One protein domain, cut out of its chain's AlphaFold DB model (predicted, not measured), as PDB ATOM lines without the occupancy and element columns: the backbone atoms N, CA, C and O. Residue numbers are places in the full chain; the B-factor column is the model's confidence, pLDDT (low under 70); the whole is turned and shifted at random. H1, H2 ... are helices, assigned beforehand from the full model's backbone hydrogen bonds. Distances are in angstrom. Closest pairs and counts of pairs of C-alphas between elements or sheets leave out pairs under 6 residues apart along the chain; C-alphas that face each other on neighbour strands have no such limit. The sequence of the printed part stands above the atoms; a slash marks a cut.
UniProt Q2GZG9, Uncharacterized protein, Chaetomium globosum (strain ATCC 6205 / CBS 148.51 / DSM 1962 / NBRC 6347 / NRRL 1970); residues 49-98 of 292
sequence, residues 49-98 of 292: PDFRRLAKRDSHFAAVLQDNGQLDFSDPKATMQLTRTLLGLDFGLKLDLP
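This is residues 49 to 98 of the 292 residues of an uncharacterized protein of Chaetomium globosum (strain ATCC 6205 / CBS 148.51 / DSM 1962 / NBRC 6347 / NRRL 1970) (UniProt Q2GZG9). Two short helices, H1 and H2, make a corner beside one long helix, H3, with H2 packed on residues 78 to 85 of H3. A long loop, residues 63 to 75, swings out between H2 and H3, and residues 92 to 98 fold back after H3. The printed part has 50 residues with three named helices and no named strand, all helix by class; it is compact, radius of gyration of the C-alphas 10.0 A, spanning 28 by 22 by 16 A.

Start at H1, residues 51 to 57, which touches H2, residues 59 to 62, only at the corner by their tight link; their closest C-alphas, Ala 55 and Ala 62, are 4.2 A apart. Go on to H3, residues 76 to 91: with residues 78 to 85 alone it touches H2, closest at the C-alphas of Phe 61 and Gln 81, 5.8 A. H1 and H3 are close but not clearly touching, C-alphas 54 and 85 being closest at 7.3 A, at a steep tilt of 61 degrees, the same way. Every O i to N i+4 pair is within hydrogen-bond range in H3, 2 of 3 in H1; H2 is too short for one.

Find C-alpha 51 at (6.347, 37.822, -5.776), where H1 begins its 9.8 A; H2 measures 4.9 A. H3 runs 21.7 A to C-alpha 91 at (-7.229, 32.139, -13.939).

The C-alphas of Asn 68 and Leu 93 are farthest apart, 28.1 A. The printed part has no cut; the link from H2 to H3 is long. Look for low pLDDT, under 70, in 19 residues, among them 90 to 98.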
ATOM      1  N   PRO A  49       6.758  31.559  -8.648       72.75
ATOM      2  CA  PRO A  49       6.118  32.844  -8.892       72.75
ATOM      3  C   PRO A  49       7.013  34.016  -8.471       72.75
ATOM      4  O   PRO A  49       7.539  34.051  -7.362       72.75
ATOM      5  N   ASP A  50       7.121  35.035  -9.325       86.38
ATOM      6  CA  ASP A  50       7.805  36.283  -8.978       86.38
ATOM      7  C   ASP A  50       6.905  37.143  -8.075       86.38
ATOM      8  O   ASP A  50       6.019  37.865  -8.546       86.38
ATOM      9  N   PHE A  51       7.139  37.085  -6.763       90.31
ATOM     10  CA  PHE A  51       6.347  37.822  -5.776       90.31
ATOM     11  C   PHE A  51       6.402  39.338  -5.948       90.31
ATOM     12  O   PHE A  51       5.394  40.012  -5.733       90.31
ATOM     13  N   ARG A  52       7.529  39.888  -6.412       89.38
ATOM     14  CA  ARG A  52       7.638  41.329  -6.679       89.38
ATOM     15  C   ARG A  52       6.754  41.720  -7.857       89.38
ATOM     16  O   ARG A  52       6.140  42.787  -7.838       89.38
ATOM     17  N   ARG A  53       6.652  40.860  -8.875       90.38
ATOM     18  CA  ARG A  53       5.727  41.055  -9.999       90.38
ATOM     19  C   ARG A  53       4.267  40.904  -9.576       90.38
ATOM     20  O   ARG A  53       3.444  41.704 -10.018       90.38
ATOM     21  N   LEU A  54       3.942  39.927  -8.727       87.88
ATOM     22  CA  LEU A  54       2.584  39.749  -8.199       87.88
ATOM     23  C   LEU A  54       2.146  40.952  -7.352       87.88
ATOM     24  O   LEU A  54       1.057  41.472  -7.570       87.88
ATOM     25  N   ALA A  55       3.010  41.470  -6.476       91.81
ATOM     26  CA  ALA A  55       2.706  42.619  -5.616       91.81
ATOM     27  C   ALA A  55       2.425  43.909  -6.400       91.81
ATOM     28  O   ALA A  55       1.605  44.725  -5.993       91.81
ATOM     29  N   LYS A  56       3.049  44.083  -7.571       93.38
ATOM     30  CA  LYS A  56       2.724  45.197  -8.476       93.38
ATOM     31  C   LYS A  56       1.328  45.083  -9.097       93.38
ATOM     32  O   LYS A  56       0.800  46.086  -9.569       93.38
ATOM     33  N   ARG A  57       0.762  43.874  -9.163       91.75
ATOM     34  CA  ARG A  57      -0.528  43.580  -9.808       91.75
ATOM     35  C   ARG A  57      -1.671  43.382  -8.811       91.75
ATOM     36  O   ARG A  57      -2.820  43.556  -9.204       91.75
ATOM     37  N   ASP A  58      -1.369  43.045  -7.561       89.06
ATOM     38  CA  ASP A  58      -2.333  42.930  -6.467       89.06
ATOM     39  C   ASP A  58      -1.817  43.663  -5.218       89.06
ATOM     40  O   ASP A  58      -0.874  43.227  -4.554       89.06
ATOM     41  N   SER A  59      -2.472  44.776  -4.876       93.19
ATOM     42  CA  SER A  59      -2.139  45.591  -3.705       93.19
ATOM     43  C   SER A  59      -2.363  44.863  -2.377       93.19
ATOM     44  O   SER A  59      -1.672  45.156  -1.404       93.19
ATOM     45  N   HIS A  60      -3.298  43.910  -2.316       90.50
ATOM     46  CA  HIS A  60      -3.514  43.097  -1.117       90.50
ATOM     47  C   HIS A  60      -2.373  42.095  -0.936       90.50
ATOM     48  O   HIS A  60      -1.965  41.835   0.193       90.50
ATOM     49  N   PHE A  61      -1.812  41.574  -2.034       92.62
ATOM     50  CA  PHE A  61      -0.608  40.746  -1.983       92.62
ATOM     51  C   PHE A  61       0.631  41.546  -1.580       92.62
ATOM     52  O   PHE A  61       1.434  41.074  -0.781       92.62
ATOM     53  N   ALA A  62       0.766  42.781  -2.072       93.56
ATOM     54  CA  ALA A  62       1.851  43.667  -1.657       93.56
ATOM     55  C   ALA A  62       1.875  43.892  -0.136       93.56
ATOM     56  O   ALA A  62       2.949  43.945   0.454       93.56
ATOM     57  N   ALA A  63       0.701  43.972   0.497       95.00
ATOM     58  CA  ALA A  63       0.566  44.203   1.933       95.00
ATOM     59  C   ALA A  63       0.999  43.017   2.819       95.00
ATOM     60  O   ALA A  63       1.144  43.199   4.024       95.00
ATOM     61  N   VAL A  64       1.186  41.817   2.252       90.56
ATOM     62  CA  VAL A  64       1.590  40.609   2.999       90.56
ATOM     63  C   VAL A  64       3.025  40.158   2.707       90.56
ATOM     64  O   VAL A  64       3.452  39.120   3.213       90.56
ATOM     65  N   LEU A  65       3.776  40.895   1.881       92.56
ATOM     66  CA  LEU A  65       5.191  40.607   1.648       92.56
ATOM     67  C   LEU A  65       6.065  41.161   2.772       92.56
ATOM     68  O   LEU A  65       5.805  42.230   3.317       92.56
ATOM     69  N   GLN A  66       7.142  40.439   3.071       89.38
ATOM     70  CA  GLN A  66       8.215  40.925   3.931       89.38
ATOM     71  C   GLN A  66       9.020  42.025   3.216       89.38
ATOM     72  O   GLN A  66       9.053  42.086   1.984       89.38
ATOM     73  N   ASP A  67       9.761  42.838   3.974       87.81
ATOM     74  CA  ASP A  67      10.571  43.950   3.441       87.81
ATOM     75  C   ASP A  67      11.622  43.511   2.400       87.81
ATOM     76  O   ASP A  67      11.993  44.268   1.503       87.81
ATOM     77  N   ASN A  68      12.091  42.262   2.477       87.75
ATOM     78  CA  ASN A  68      13.022  41.667   1.508       87.75
ATOM     79  C   ASN A  68      12.346  41.280   0.163       87.75
ATOM     80  O   ASN A  68      13.022  40.888  -0.800       87.75
ATOM     81  N   GLY A  69      11.020  41.419   0.073       84.88
ATOM     82  CA  GLY A  69      10.188  41.049  -1.071       84.88
ATOM     83  C   GLY A  69       9.864  39.556  -1.162       84.88
ATOM     84  O   GLY A  69       9.426  39.114  -2.223       84.88
ATOM     85  N   GLN A  70      10.111  38.788  -0.099       87.81
ATOM     86  CA  GLN A  70       9.735  37.380   0.024       87.81
ATOM     87  C   GLN A  70       8.398  37.226   0.751       87.81
ATOM     88  O   GLN A  70       7.954  38.114   1.483       87.81
ATOM     89  N   LEU A  71       7.756  36.080   0.538       78.94
ATOM     90  CA  LEU A  71       6.531  35.711   1.235       78.94
ATOM     91  C   LEU A  71       6.858  34.877   2.475       78.94
ATOM     92  O   LEU A  71       7.624  33.915   2.397       78.94
ATOM     93  N   ASP A  72       6.230  35.202   3.601       79.94
ATOM     94  CA  ASP A  72       6.276  34.354   4.787       79.94
ATOM     95  C   ASP A  72       5.292  33.184   4.656       79.94
ATOM     96  O   ASP A  72       4.095  33.320   4.907       79.94
ATOM     97  N   PHE A  73       5.787  32.008   4.279       70.62
ATOM     98  CA  PHE A  73       4.956  30.803   4.186       70.62
ATOM     99  C   PHE A  73       4.508  30.247   5.548       70.62
ATOM    100  O   PHE A  73       3.674  29.341   5.587       70.62
ATOM    101  N   SER A  74       5.043  30.763   6.660       66.00
ATOM    102  CA  SER A  74       4.576  30.418   8.004       66.00
ATOM    103  C   SER A  74       3.375  31.258   8.450       66.00
ATOM    104  O   SER A  74       2.651  30.830   9.350       66.00
ATOM    105  N   ASP A  75       3.104  32.390   7.786       69.19
ATOM    106  CA  ASP A  75       1.899  33.193   7.997       69.19
ATOM    107  C   ASP A  75       0.730  32.668   7.132       69.19
ATOM    108  O   ASP A  75       0.763  32.738   5.892       69.19
ATOM    109  N   PRO A  76      -0.359  32.169   7.752       57.59
ATOM    110  CA  PRO A  76      -1.544  31.728   7.026       57.59
ATOM    111  C   PRO A  76      -2.167  32.828   6.159       57.59
ATOM    112  O   PRO A  76      -2.670  32.525   5.075       57.59
ATOM    113  N   LYS A  77      -2.118  34.099   6.584       72.56
ATOM    114  CA  LYS A  77      -2.696  35.218   5.822       72.56
ATOM    115  C   LYS A  77      -1.917  35.469   4.537       72.56
ATOM    116  O   LYS A  77      -2.531  35.587   3.474       72.56
ATOM    117  N   ALA A  78      -0.590  35.472   4.622       75.38
ATOM    118  CA  ALA A  78       0.299  35.598   3.476       75.38
ATOM    119  C   ALA A  78       0.086  34.462   2.457       75.38
ATOM    120  O   ALA A  78      -0.112  34.708   1.265       75.38
ATOM    121  N   THR A  79       0.010  33.216   2.933       60.56
ATOM    122  CA  THR A  79      -0.204  32.030   2.081       60.56
ATOM    123  C   THR A  79      -1.582  32.029   1.406       60.56
ATOM    124  O   THR A  79      -1.725  31.694   0.223       60.56
ATOM    125  N   MET A  80      -2.623  32.437   2.136       63.31
ATOM    126  CA  MET A  80      -3.964  32.592   1.578       63.31
ATOM    127  C   MET A  80      -4.023  33.698   0.530       63.31
ATOM    128  O   MET A  80      -4.627  33.511  -0.528       63.31
ATOM    129  N   GLN A  81      -3.399  34.843   0.808       80.19
ATOM    130  CA  GLN A  81      -3.396  35.959  -0.122       80.19
ATOM    131  C   GLN A  81      -2.616  35.623  -1.395       80.19
ATOM    132  O   GLN A  81      -3.102  35.948  -2.477       80.19
ATOM    133  N   LEU A  82      -1.490  34.896  -1.309       77.12
ATOM    134  CA  LEU A  82      -0.803  34.359  -2.492       77.12
ATOM    135  C   LEU A  82      -1.772  33.570  -3.371       77.12
ATOM    136  O   LEU A  82      -1.857  33.797  -4.573       77.12
ATOM    137  N   THR A  83      -2.555  32.682  -2.764       60.06
ATOM    138  CA  THR A  83      -3.490  31.837  -3.512       60.06
ATOM    139  C   THR A  83      -4.614  32.645  -4.151       60.06
ATOM    140  O   THR A  83      -4.916  32.424  -5.320       60.06
ATOM    141  N   ARG A  84      -5.197  33.625  -3.442       66.38
ATOM    142  CA  ARG A  84      -6.181  34.550  -4.038       66.38
ATOM    143  C   ARG A  84      -5.590  35.302  -5.232       66.38
ATOM    144  O   ARG A  84      -6.245  35.418  -6.262       66.38
ATOM    145  N   THR A  85      -4.348  35.757  -5.097       76.94
ATOM    146  CA  THR A  85      -3.625  36.518  -6.124       76.94
ATOM    147  C   THR A  85      -3.386  35.678  -7.372       76.94
ATOM    148  O   THR A  85      -3.714  36.111  -8.472       76.94
ATOM    149  N   LEU A  86      -2.860  34.462  -7.210       69.00
ATOM    150  CA  LEU A  86      -2.599  33.536  -8.314       69.00
ATOM    151  C   LEU A  86      -3.898  33.130  -9.025       69.00
ATOM    152  O   LEU A  86      -3.985  33.212 -10.247       69.00
ATOM    153  N   LEU A  87      -4.946  32.785  -8.268       59.53
ATOM    154  CA  LEU A  87      -6.261  32.453  -8.826       59.53
ATOM    155  C   LEU A  87      -6.875  33.627  -9.604       59.53
ATOM    156  O   LEU A  87      -7.382  33.441 -10.711       59.53
ATOM    157  N   GLY A  88      -6.779  34.842  -9.063       64.19
ATOM    158  CA  GLY A  88      -7.300  36.043  -9.706       64.19
ATOM    159  C   GLY A  88      -6.522  36.448 -10.955       64.19
ATOM    160  O   GLY A  88      -7.128  36.740 -11.985       64.19
ATOM    161  N   LEU A  89      -5.188  36.472 -10.884       72.12
ATOM    162  CA  LEU A  89      -4.338  36.972 -11.967       72.12
ATOM    163  C   LEU A  89      -4.135  35.965 -13.097       72.12
ATOM    164  O   LEU A  89      -4.054  36.398 -14.248       72.12
ATOM    165  N   ASP A  90      -4.044  34.673 -12.781       63.47
ATOM    166  CA  ASP A  90      -3.686  33.654 -13.769       63.47
ATOM    167  C   ASP A  90      -4.913  32.927 -14.331       63.47
ATOM    168  O   ASP A  90      -4.873  32.463 -15.469       63.47
ATOM    169  N   PHE A  91      -6.008  32.861 -13.562       56.56
ATOM    170  CA  PHE A  91      -7.229  32.139 -13.939       56.56
ATOM    171  C   PHE A  91      -8.482  33.024 -13.986       56.56
ATOM    172  O   PHE A  91      -9.549  32.551 -14.369       56.56
ATOM    173  N   GLY A  92      -8.389  34.303 -13.601       58.12
ATOM    174  CA  GLY A  92      -9.544  35.205 -13.555       58.12
ATOM    175  C   GLY A  92     -10.566  34.858 -12.464       58.12
ATOM    176  O   GLY A  92     -11.691  35.356 -12.502       58.12
ATOM    177  N   LEU A  93     -10.199  34.012 -11.496       48.75
ATOM    178  CA  LEU A  93     -11.094  33.519 -10.452       48.75
ATOM    179  C   LEU A  93     -11.056  34.431  -9.222       48.75
ATOM    180  O   LEU A  93     -10.011  34.621  -8.602       48.75
ATOM    181  N   LYS A  94     -12.215  34.959  -8.820       52.31
ATOM    182  CA  LYS A  94     -12.380  35.660  -7.538       52.31
ATOM    183  C   LYS A  94     -12.901  34.676  -6.495       52.31
ATOM    184  O   LYS A  94     -14.015  34.184  -6.634       52.31
ATOM    185  N   LEU A  95     -12.097  34.391  -5.471       49.91
ATOM    186  CA  LEU A  95     -12.470  33.499  -4.370       49.91
ATOM    187  C   LEU A  95     -12.508  34.227  -3.026       49.91
ATOM    188  O   LEU A  95     -11.509  34.809  -2.599       49.91
ATOM    189  N   ASP A  96     -13.601  34.024  -2.295       48.31
ATOM    190  CA  ASP A  96     -13.656  34.247  -0.852       48.31
ATOM    191  C   ASP A  96     -13.173  32.991  -0.113       48.31
ATOM    192  O   ASP A  96     -13.922  32.060   0.188       48.31
ATOM    193  N   LEU A  97     -11.862  32.938   0.147       49.72
ATOM    194  CA  LEU A  97     -11.256  31.883   0.962       49.72
ATOM    195  C   LEU A  97     -11.491  32.156   2.460       49.72
ATOM    196  O   LEU A  97     -11.187  33.263   2.910       49.72
ATOM    197  N   PRO A  98     -11.959  31.177   3.253       47.44
ATOM    198  CA  PRO A  98     -12.102  31.343   4.698       47.44
ATOM    199  C   PRO A  98     -10.730  31.374   5.393       47.44
ATOM    200  O   PRO A  98      -9.847  30.589   5.050       47.44
TER     201      PRO A  98